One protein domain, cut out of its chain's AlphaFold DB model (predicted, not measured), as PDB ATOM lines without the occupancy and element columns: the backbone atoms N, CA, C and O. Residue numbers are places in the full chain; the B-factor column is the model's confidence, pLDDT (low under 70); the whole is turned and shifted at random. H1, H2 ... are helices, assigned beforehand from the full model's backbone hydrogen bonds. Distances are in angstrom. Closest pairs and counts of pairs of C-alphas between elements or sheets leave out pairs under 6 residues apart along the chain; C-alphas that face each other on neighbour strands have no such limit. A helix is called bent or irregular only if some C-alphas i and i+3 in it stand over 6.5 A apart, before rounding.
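What this domain is: This is residues 257 to 327 of the 514 residues of an uncharacterized protein of Rufibacter quisquiliarum (UniProt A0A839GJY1). Two helices, H1 and H3, pack side by side and run opposite ways; H2 stands across the far end of H1, near it but touching no helix, and the short H4 folds back on the last residues of H3 at the other end. The arrangement is open, with few contacts between helices, and residues 293 to 299, on the way from H2 to H3, stick out. The printed part has 71 residues with four named helices, H1, H2, H3 and H4 along the chain, and no named strand; the class is all helix. It is only just compact, close to loose, with a radius of gyration of the C-alphas of 13.2 A, and the C-alphas span 36 by 26 by 18 A.

Where its parts are: H1, the longest helix by residues, covers residues 257 to 273 and is 24.7 A long from C-alpha 257 at (-30.840, 50.087, 89.459) to C-alpha 273. H2 covers residues 281 to 294, 20.1 A from first to last C-alpha, beginning at C-alpha 281 at (-9.751, 52.895, 80.883). H3 covers residues 299 to 314 and measures 20.2 A. It has a kink of 28 degrees near residue 308; it is neither bent nor irregular, but only just: C-alphas 304 and 307 are 6.4 A apart. H4, residues 320 to 326, ends at C-alpha 326 at (-36.623, 62.727, 81.621); it is irregular, with C-alphas 322 and 325 7.2 A apart.

How they stand to each other: H1 and H2 are close but not clearly touching; their closest C-alphas, of Phe 273 and Lys 291, are 7.5 A apart. They run the same way at a steep tilt of 67 degrees, only just short of about perpendicular. H1 touches H3, the closest C-alphas being those of Arg 268 and Ile 305, 5.9 A apart. These two run opposite ways at a steep tilt of 35.1 degrees, only just past shallow. H2 and H3 are apart, though they follow each other. H3 touches H4 with residues 310 to 314 alone; the closest C-alphas, of Ala 314 and Ala 321, are 5.0 A apart, and the two run opposite ways at a steep tilt of 47 degrees. H4 is apart from H1 and from H2. In H1 and H2 every O i to N i+4 pair is within hydrogen-bond range; in H3 it is 9 of 12, and in H4 1 of 3, beside 2 of 4 O i to N i+3 pairs.

The domain as a whole: The two C-alphas farthest apart, of Ala 283 and Glu 318, are 36.3 A apart. The printed part has no cut. The links from H2 to H3 and from H3 to H4 are tight, and the link from H1 to H2 is short. The mean pLDDT of the printed part is 70.6; residues 277 to 279, 295 to 304 and 309 to 327 are under 70, and H4 has a mean of 51.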
ATOM      1  N   ARG A 257     -30.214  50.498  90.723       76.94
ATOM      2  CA  ARG A 257     -30.840  50.087  89.459       76.94
ATOM      3  C   ARG A 257     -30.412  50.978  88.292       76.94
ATOM      4  O   ARG A 257     -29.971  50.449  87.282       76.94
ATOM      5  N   GLU A 258     -30.415  52.300  88.463       79.81
ATOM      6  CA  GLU A 258     -29.911  53.237  87.441       79.81
ATOM      7  C   GLU A 258     -28.438  52.973  87.099       79.81
ATOM      8  O   GLU A 258     -28.066  52.934  85.931       79.81
ATOM      9  N   ARG A 259     -27.596  52.673  88.099       82.62
ATOM     10  CA  ARG A 259     -26.203  52.258  87.845       82.62
ATOM     11  C   ARG A 259     -26.095  50.994  86.990       82.62
ATOM     12  O   ARG A 259     -25.158  50.887  86.204       82.62
ATOM     13  N   VAL A 260     -26.991  50.024  87.169       84.50
ATOM     14  CA  VAL A 260     -27.019  48.803  86.345       84.50
ATOM     15  C   VAL A 260     -27.448  49.141  84.916       84.50
ATOM     16  O   VAL A 260     -26.803  48.684  83.979       84.50
ATOM     17  N   PHE A 261     -28.448  50.007  84.758       82.12
ATOM     18  CA  PHE A 261     -28.903  50.493  83.456       82.12
ATOM     19  C   PHE A 261     -27.791  51.210  82.670       82.12
ATOM     20  O   PHE A 261     -27.512  50.840  81.531       82.12
ATOM     21  N   TYR A 262     -27.079  52.166  83.279       85.50
ATOM     22  CA  TYR A 262     -25.973  52.859  82.599       85.50
ATOM     23  C   TYR A 262     -24.845  51.905  82.194       85.50
ATOM     24  O   TYR A 262     -24.293  52.016  81.098       85.50
ATOM     25  N   LYS A 263     -24.528  50.922  83.045       86.38
ATOM     26  CA  LYS A 263     -23.532  49.891  82.725       86.38
ATOM     27  C   LYS A 263     -23.950  49.006  81.558       86.38
ATOM     28  O   LYS A 263     -23.103  48.691  80.728       86.38
ATOM     29  N   ASP A 264     -25.217  48.611  81.481       84.94
ATOM     30  CA  ASP A 264     -25.732  47.833  80.351       84.94
ATOM     31  C   ASP A 264     -25.654  48.638  79.044       84.94
ATOM     32  O   ASP A 264     -25.155  48.123  78.043       84.94
ATOM     33  N   ILE A 265     -26.010  49.929  79.067       84.12
ATOM     34  CA  ILE A 265     -25.832  50.823  77.911       84.12
ATOM     35  C   ILE A 265     -24.374  50.861  77.460       84.12
ATOM     36  O   ILE A 265     -24.088  50.694  76.273       84.12
ATOM     37  N   PHE A 266     -23.449  51.051  78.400       87.19
ATOM     38  CA  PHE A 266     -22.019  51.056  78.110       87.19
ATOM     39  C   PHE A 266     -21.557  49.728  77.489       87.19
ATOM     40  O   PHE A 266     -20.888  49.727  76.457       87.19
ATOM     41  N   GLN A 267     -21.970  48.588  78.051       87.56
ATOM     42  CA  GLN A 267     -21.617  47.264  77.530       87.56
ATOM     43  C   GLN A 267     -22.164  47.029  76.118       87.56
ATOM     44  O   GLN A 267     -21.433  46.541  75.255       87.56
ATOM     45  N   ARG A 268     -23.417  47.418  75.852       86.06
ATOM     46  CA  ARG A 268     -24.019  47.338  74.511       86.06
ATOM     47  C   ARG A 268     -23.300  48.229  73.514       86.06
ATOM     48  O   ARG A 268     -23.080  47.806  72.382       86.06
ATOM     49  N   PHE A 269     -22.917  49.437  73.927       86.50
ATOM     50  CA  PHE A 269     -22.135  50.342  73.094       86.50
ATOM     51  C   PHE A 269     -20.791  49.707  72.719       86.50
ATOM     52  O   PHE A 269     -20.471  49.598  71.535       86.50
ATOM     53  N   CYS A 270     -20.035  49.212  73.704       87.44
ATOM     54  CA  CYS A 270     -18.757  48.549  73.457       87.44
ATOM     55  C   CYS A 270     -18.909  47.321  72.550       87.44
ATOM     56  O   CYS A 270     -18.158  47.187  71.587       87.44
ATOM     57  N   ALA A 271     -19.905  46.466  72.800       87.50
ATOM     58  CA  ALA A 271     -20.173  45.288  71.977       87.50
ATOM     59  C   ALA A 271     -20.521  45.659  70.527       87.50
ATOM     60  O   ALA A 271     -20.031  45.025  69.596       87.50
ATOM     61  N   HIS A 272     -21.322  46.711  70.326       85.12
ATOM     62  CA  HIS A 272     -21.716  47.170  68.995       85.12
ATOM     63  C   HIS A 272     -20.527  47.655  68.158       85.12
ATOM     64  O   HIS A 272     -20.470  47.384  66.961       85.12
ATOM     65  N   PHE A 273     -19.576  48.355  68.784       85.75
ATOM     66  CA  PHE A 273     -18.405  48.909  68.099       85.75
ATOM     67  C   PHE A 273     -17.148  48.031  68.189       85.75
ATOM     68  O   PHE A 273     -16.111  48.421  67.656       85.75
ATOM     69  N   GLY A 274     -17.231  46.858  68.826       87.00
ATOM     70  CA  GLY A 274     -16.099  45.940  68.985       87.00
ATOM     71  C   GLY A 274     -15.011  46.430  69.949       87.00
ATOM     72  O   GLY A 274     -13.869  45.981  69.853       87.00
ATOM     73  N   ILE A 275     -15.353  47.329  70.876       87.19
ATOM     74  CA  ILE A 275     -14.421  47.924  71.844       87.19
ATOM     75  C   ILE A 275     -14.088  46.876  72.910       87.19
ATOM     76  O   ILE A 275     -14.964  46.417  73.649       87.19
ATOM     77  N   LYS A 276     -12.818  46.468  72.995       80.50
ATOM     78  CA  LYS A 276     -12.386  45.387  73.895       80.50
ATOM     79  C   LYS A 276     -12.282  45.869  75.344       80.50
ATOM     80  O   LYS A 276     -11.519  46.775  75.660       80.50
ATOM     81  N   ASN A 277     -12.957  45.162  76.252       63.19
ATOM     82  CA  ASN A 277     -13.044  45.489  77.683       63.19
ATOM     83  C   ASN A 277     -11.759  45.188  78.501       63.19
ATOM     84  O   ASN A 277     -11.785  45.242  79.726       63.19
ATOM     85  N   GLY A 278     -10.651  44.824  77.838       59.06
ATOM     86  CA  GLY A 278      -9.358  44.494  78.462       59.06
ATOM     87  C   GLY A 278      -8.281  45.578  78.321       59.06
ATOM     88  O   GLY A 278      -7.182  45.414  78.844       59.06
ATOM     89  N   SER A 279      -8.575  46.666  77.605       65.81
ATOM     90  CA  SER A 279      -7.678  47.817  77.463       65.81
ATOM     91  C   SER A 279      -7.731  48.712  78.709       65.81
ATOM     92  O   SER A 279      -8.680  48.644  79.493       65.81
ATOM     93  N   SER A 280      -6.732  49.578  78.909       76.31
ATOM     94  CA  SER A 280      -6.781  50.549  80.011       76.31
ATOM     95  C   SER A 280      -8.001  51.483  79.864       76.31
ATOM     96  O   SER A 280      -8.437  51.730  78.733       76.31
ATOM     97  N   PRO A 281      -8.569  52.029  80.959       74.62
ATOM     98  CA  PRO A 281      -9.751  52.895  80.883       74.62
ATOM     99  C   PRO A 281      -9.590  54.088  79.925       74.62
ATOM    100  O   PRO A 281     -10.550  54.486  79.273       74.62
ATOM    101  N   GLU A 282      -8.371  54.608  79.773       75.38
ATOM    102  CA  GLU A 282      -8.040  55.684  78.833       75.38
ATOM    103  C   GLU A 282      -8.155  55.246  77.372       75.38
ATOM    104  O   GLU A 282      -8.648  56.000  76.537       75.38
ATOM    105  N   ALA A 283      -7.692  54.036  77.051       80.44
ATOM    106  CA  ALA A 283      -7.776  53.496  75.700       80.44
ATOM    107  C   ALA A 283      -9.240  53.264  75.307       80.44
ATOM    108  O   ALA A 283      -9.644  53.641  74.211       80.44
ATOM    109  N   VAL A 284     -10.044  52.738  76.239       81.12
ATOM    110  CA  VAL A 284     -11.490  52.568  76.048       81.12
ATOM    111  C   VAL A 284     -12.178  53.922  75.846       81.12
ATOM    112  O   VAL A 284     -12.945  54.080  74.902       81.12
ATOM    113  N   GLN A 285     -11.878  54.925  76.679       78.50
ATOM    114  CA  GLN A 285     -12.438  56.274  76.539       78.50
ATOM    115  C   GLN A 285     -12.076  56.913  75.194       78.50
ATOM    116  O   GLN A 285     -12.951  57.464  74.525       78.50
ATOM    117  N   LYS A 286     -10.806  56.824  74.783       79.81
ATOM    118  CA  LYS A 286     -10.339  57.351  73.498       79.81
ATOM    119  C   LYS A 286     -11.056  56.680  72.326       79.81
ATOM    120  O   LYS A 286     -11.541  57.378  71.440       79.81
ATOM    121  N   GLU A 287     -11.175  55.355  72.347       85.31
ATOM    122  CA  GLU A 287     -11.871  54.607  71.299       85.31
ATOM    123  C   GLU A 287     -13.359  54.988  71.238       85.31
ATOM    124  O   GLU A 287     -13.884  55.246  70.157       85.31
ATOM    125  N   ILE A 288     -14.034  55.128  72.386       82.75
ATOM    126  CA  ILE A 288     -15.429  55.593  72.450       82.75
ATOM    127  C   ILE A 288     -15.572  56.997  71.855       82.75
ATOM    128  O   ILE A 288     -16.470  57.219  71.041       82.75
ATOM    129  N   LEU A 289     -14.685  57.931  72.212       77.38
ATOM    130  CA  LEU A 289     -14.680  59.290  71.665       77.38
ATOM    131  C   LEU A 289     -14.503  59.291  70.142       77.38
ATOM    132  O   LEU A 289     -15.230  59.994  69.440       77.38
ATOM    133  N   GLU A 290     -13.577  58.490  69.616       80.44
ATOM    134  CA  GLU A 290     -13.356  58.343  68.174       80.44
ATOM    135  C   GLU A 290     -14.591  57.769  67.466       80.44
ATOM    136  O   GLU A 290     -15.012  58.304  66.436       80.44
ATOM    137  N   LYS A 291     -15.226  56.735  68.038       82.31
ATOM    138  CA  LYS A 291     -16.463  56.171  67.481       82.31
ATOM    139  C   LYS A 291     -17.590  57.194  67.488       82.31
ATOM    140  O   LYS A 291     -18.201  57.385  66.443       82.31
ATOM    141  N   LEU A 292     -17.823  57.890  68.600       76.75
ATOM    142  CA  LEU A 292     -18.878  58.903  68.706       76.75
ATOM    143  C   LEU A 292     -18.675  60.060  67.722       76.75
ATOM    144  O   LEU A 292     -19.632  60.457  67.067       76.75
ATOM    145  N   ARG A 293     -17.437  60.541  67.537       70.88
ATOM    146  CA  ARG A 293     -17.112  61.577  66.535       70.88
ATOM    147  C   ARG A 293     -17.362  61.122  65.097       70.88
ATOM    148  O   ARG A 293     -17.661  61.944  64.239       70.88
ATOM    149  N   SER A 294     -17.226  59.825  64.820       70.44
ATOM    150  CA  SER A 294     -17.482  59.260  63.489       70.44
ATOM    151  C   SER A 294     -18.969  59.026  63.187       70.44
ATOM    152  O   SER A 294     -19.323  58.745  62.038       70.44
ATOM    153  N   LEU A 295     -19.851  59.134  64.189       68.19
ATOM    154  CA  LEU A 295     -21.282  58.916  64.002       68.19
ATOM    155  C   LEU A 295     -21.923  60.088  63.264       68.19
ATOM    156  O   LEU A 295     -22.163  61.152  63.824       68.19
ATOM    157  N   ARG A 296     -22.281  59.850  62.002       55.53
ATOM    158  CA  ARG A 296     -23.151  60.736  61.224       55.53
ATOM    159  C   ARG A 296     -24.614  60.373  61.501       55.53
ATOM    160  O   ARG A 296     -25.199  59.549  60.802       55.53
ATOM    161  N   GLY A 297     -25.189  60.957  62.551       55.75
ATOM    162  CA  GLY A 297     -26.618  60.863  62.875       55.75
ATOM    163  C   GLY A 297     -27.025  59.744  63.850       55.75
ATOM    164  O   GLY A 297     -26.412  58.680  63.947       55.75
ATOM    165  N   GLY A 298     -28.111  59.995  64.591       56.91
ATOM    166  CA  GLY A 298     -28.517  59.209  65.761       56.91
ATOM    167  C   GLY A 298     -29.231  57.877  65.495       56.91
ATOM    168  O   GLY A 298     -29.482  57.142  66.443       56.91
ATOM    169  N   THR A 299     -29.579  57.510  64.256       58.84
ATOM    170  CA  THR A 299     -30.520  56.395  63.988       58.84
ATOM    171  C   THR A 299     -30.016  55.017  64.436       58.84
ATOM    172  O   THR A 299     -30.777  54.247  65.031       58.84
ATOM    173  N   THR A 300     -28.744  54.690  64.188       61.53
ATOM    174  CA  THR A 300     -28.146  53.401  64.597       61.53
ATOM    175  C   THR A 300     -27.986  53.324  66.115       61.53
ATOM    176  O   THR A 300     -28.370  52.327  66.728       61.53
ATOM    177  N   LEU A 301     -27.502  54.414  66.714       66.12
ATOM    178  CA  LEU A 301     -27.337  54.597  68.156       66.12
ATOM    179  C   LEU A 301     -28.682  54.456  68.893       66.12
ATOM    180  O   LEU A 301     -28.812  53.708  69.863       66.12
ATOM    181  N   ARG A 302     -29.708  55.116  68.341       64.31
ATOM    182  CA  ARG A 302     -31.096  55.127  68.801       64.31
ATOM    183  C   ARG A 302     -31.689  53.732  68.821       64.31
ATOM    184  O   ARG A 302     -32.114  53.267  69.871       64.31
ATOM    185  N   LYS A 303     -31.726  53.058  67.669       63.00
ATOM    186  CA  LYS A 303     -32.469  51.797  67.517       63.00
ATOM    187  C   LYS A 303     -31.763  50.592  68.136       63.00
ATOM    188  O   LYS A 303     -32.437  49.740  68.698       63.00
ATOM    189  N   LYS A 304     -30.433  50.491  68.023       66.69
ATOM    190  CA  LYS A 304     -29.708  49.256  68.379       66.69
ATOM    191  C   LYS A 304     -29.094  49.260  69.776       66.69
ATOM    192  O   LYS A 304     -28.894  48.185  70.328       66.69
ATOM    193  N   ILE A 305     -28.783  50.431  70.333       70.62
ATOM    194  CA  ILE A 305     -28.112  50.539  71.637       70.62
ATOM    195  C   ILE A 305     -29.100  51.063  72.676       70.62
ATOM    196  O   ILE A 305     -29.408  50.355  73.629       70.62
ATOM    197  N   TYR A 306     -29.648  52.261  72.457       70.56
ATOM    198  CA  TYR A 306     -30.509  52.912  73.442       70.56
ATOM    199  C   TYR A 306     -31.865  52.213  73.609       70.56
ATOM    200  O   TYR A 306     -32.192  51.775  74.709       70.56
ATOM    201  N   TRP A 307     -32.638  52.046  72.527       70.69
ATOM    202  CA  TRP A 307     -33.948  51.385  72.614       70.69
ATOM    203  C   TRP A 307     -33.833  49.922  73.031       70.69
ATOM    204  O   TRP A 307     -34.650  49.465  73.814       70.69
ATOM    205  N   ALA A 308     -32.795  49.208  72.588       71.50
ATOM    206  CA  ALA A 308     -32.562  47.832  73.018       71.50
ATOM    207  C   ALA A 308     -32.303  47.729  74.531       71.50
ATOM    208  O   ALA A 308     -32.833  46.825  75.172       71.50
ATOM    209  N   ALA A 309     -31.523  48.656  75.104       69.75
ATOM    210  CA  ALA A 309     -31.345  48.741  76.551       69.75
ATOM    211  C   ALA A 309     -32.678  49.069  77.239       69.75
ATOM    212  O   ALA A 309     -33.104  48.338  78.127       69.75
ATOM    213  N   ILE A 310     -33.392  50.103  76.783       68.06
ATOM    214  CA  ILE A 310     -34.698  50.457  77.354       68.06
ATOM    215  C   ILE A 310     -35.672  49.285  77.309       68.06
ATOM    216  O   ILE A 310     -36.290  49.020  78.324       68.06
ATOM    217  N   THR A 311     -35.803  48.556  76.201       69.25
ATOM    218  CA  THR A 311     -36.748  47.434  76.090       69.25
ATOM    219  C   THR A 311     -36.453  46.324  77.098       69.25
ATOM    220  O   THR A 311     -37.388  45.786  77.684       69.25
ATOM    221  N   VAL A 312     -35.176  46.010  77.346       67.06
ATOM    222  CA  VAL A 312     -34.778  45.016  78.360       67.06
ATOM    223  C   VAL A 312     -35.128  45.493  79.767       67.06
ATOM    224  O   VAL A 312     -35.616  44.714  80.578       67.06
ATOM    225  N   PHE A 313     -34.926  46.778  80.050       64.62
ATOM    226  CA  PHE A 313     -35.198  47.349  81.368       64.62
ATOM    227  C   PHE A 313     -36.673  47.730  81.576       64.62
ATOM    228  O   PHE A 313     -37.122  47.772  82.714       64.62
ATOM    229  N   ALA A 314     -37.448  47.951  80.514       56.88
ATOM    230  CA  ALA A 314     -38.850  48.367  80.558       56.88
ATOM    231  C   ALA A 314     -39.797  47.280  81.083       56.88
ATOM    232  O   ALA A 314     -40.828  47.618  81.654       56.88
ATOM    233  N   ALA A 315     -39.446  45.999  80.924       52.41
ATOM    234  CA  ALA A 315     -40.234  44.878  81.445       52.41
ATOM    235  C   ALA A 315     -40.143  44.736  82.982       52.41
ATOM    236  O   ALA A 315     -41.094  44.271  83.598       52.41
ATOM    237  N   ASP A 316     -39.045  45.195  83.597       49.91
ATOM    238  CA  ASP A 316     -38.799  45.151  85.053       49.91
ATOM    239  C   ASP A 316     -38.912  46.534  85.736       49.91
ATOM    240  O   ASP A 316     -38.740  46.673  86.953       49.91
ATOM    241  N   LEU A 317     -39.163  47.592  84.959       54.94
ATOM    242  CA  LEU A 317     -39.222  48.979  85.415       54.94
ATOM    243  C   LEU A 317     -40.378  49.722  84.748       54.94
ATOM    244  O   LEU A 317     -40.176  50.553  83.861       54.94
ATOM    245  N   GLU A 318     -41.589  49.496  85.253       45.84
ATOM    246  CA  GLU A 318     -42.791  50.232  84.828       45.84
ATOM    247  C   GLU A 318     -42.646  51.764  84.962       45.84
ATOM    248  O   GLU A 318     -43.331  52.514  84.268       45.84
ATOM    249  N   ILE A 319     -41.714  52.230  85.806       48.50
ATOM    250  CA  ILE A 319     -41.439  53.650  86.074       48.50
ATOM    251  C   ILE A 319     -40.313  54.199  85.169       48.50
ATOM    252  O   ILE A 319     -40.450  55.270  84.587       48.50
ATOM    253  N   LEU A 320     -39.213  53.460  84.937       49.41
ATOM    254  CA  LEU A 320     -38.062  54.005  84.188       49.41
ATOM    255  C   LEU A 320     -38.273  54.060  82.671       49.41
ATOM    256  O   LEU A 320     -37.671  54.912  82.043       49.41
ATOM    257  N   ALA A 321     -39.107  53.227  82.042       46.12
ATOM    258  CA  ALA A 321     -39.282  53.307  80.581       46.12
ATOM    259  C   ALA A 321     -40.036  54.571  80.125       46.12
ATOM    260  O   ALA A 321     -39.749  55.103  79.053       46.12
ATOM    261  N   LYS A 322     -40.973  55.063  80.948       47.12
ATOM    262  CA  LYS A 322     -41.719  56.310  80.702       47.12
ATOM    263  C   LYS A 322     -40.916  57.553  81.103       47.12
ATOM    264  O   LYS A 322     -41.048  58.595  80.460       47.12
ATOM    265  N   ASP A 323     -40.038  57.414  82.099       51.00
ATOM    266  CA  ASP A 323     -39.260  58.522  82.658       51.00
ATOM    267  C   ASP A 323     -37.790  58.559  82.217       51.00
ATOM    268  O   ASP A 323     -37.126  59.559  82.463       51.00
ATOM    269  N   ALA A 324     -37.264  57.547  81.514       51.72
ATOM    270  CA  ALA A 324     -35.863  57.484  81.071       51.72
ATOM    271  C   ALA A 324     -35.455  58.667  80.193       51.72
ATOM    272  O   ALA A 324     -34.333  59.160  80.298       51.72
ATOM    273  N   GLU A 325     -36.375  59.167  79.369       54.41
ATOM    274  CA  GLU A 325     -36.157  60.380  78.576       54.41
ATOM    275  C   GLU A 325     -36.059  61.649  79.444       54.41
ATOM    276  O   GLU A 325     -35.448  62.634  79.030       54.41
ATOM    277  N   ASN A 326     -36.595  61.614  80.667       55.31
ATOM    278  CA  ASN A 326     -36.623  62.727  81.621       55.31
ATOM    279  C   ASN A 326     -35.685  62.498  82.818       55.31
ATOM    280  O   ASN A 326     -35.583  63.361  83.685       55.31
ATOM    281  N   LEU A 327     -34.964  61.369  82.861       57.47
ATOM    282  CA  LEU A 327     -33.912  61.117  83.838       57.47
ATOM    283  C   LEU A 327     -32.780  62.115  83.604       57.47
ATOM    284  O   LEU A 327     -31.845  61.867  82.840       57.47
TER     285      LEU A 327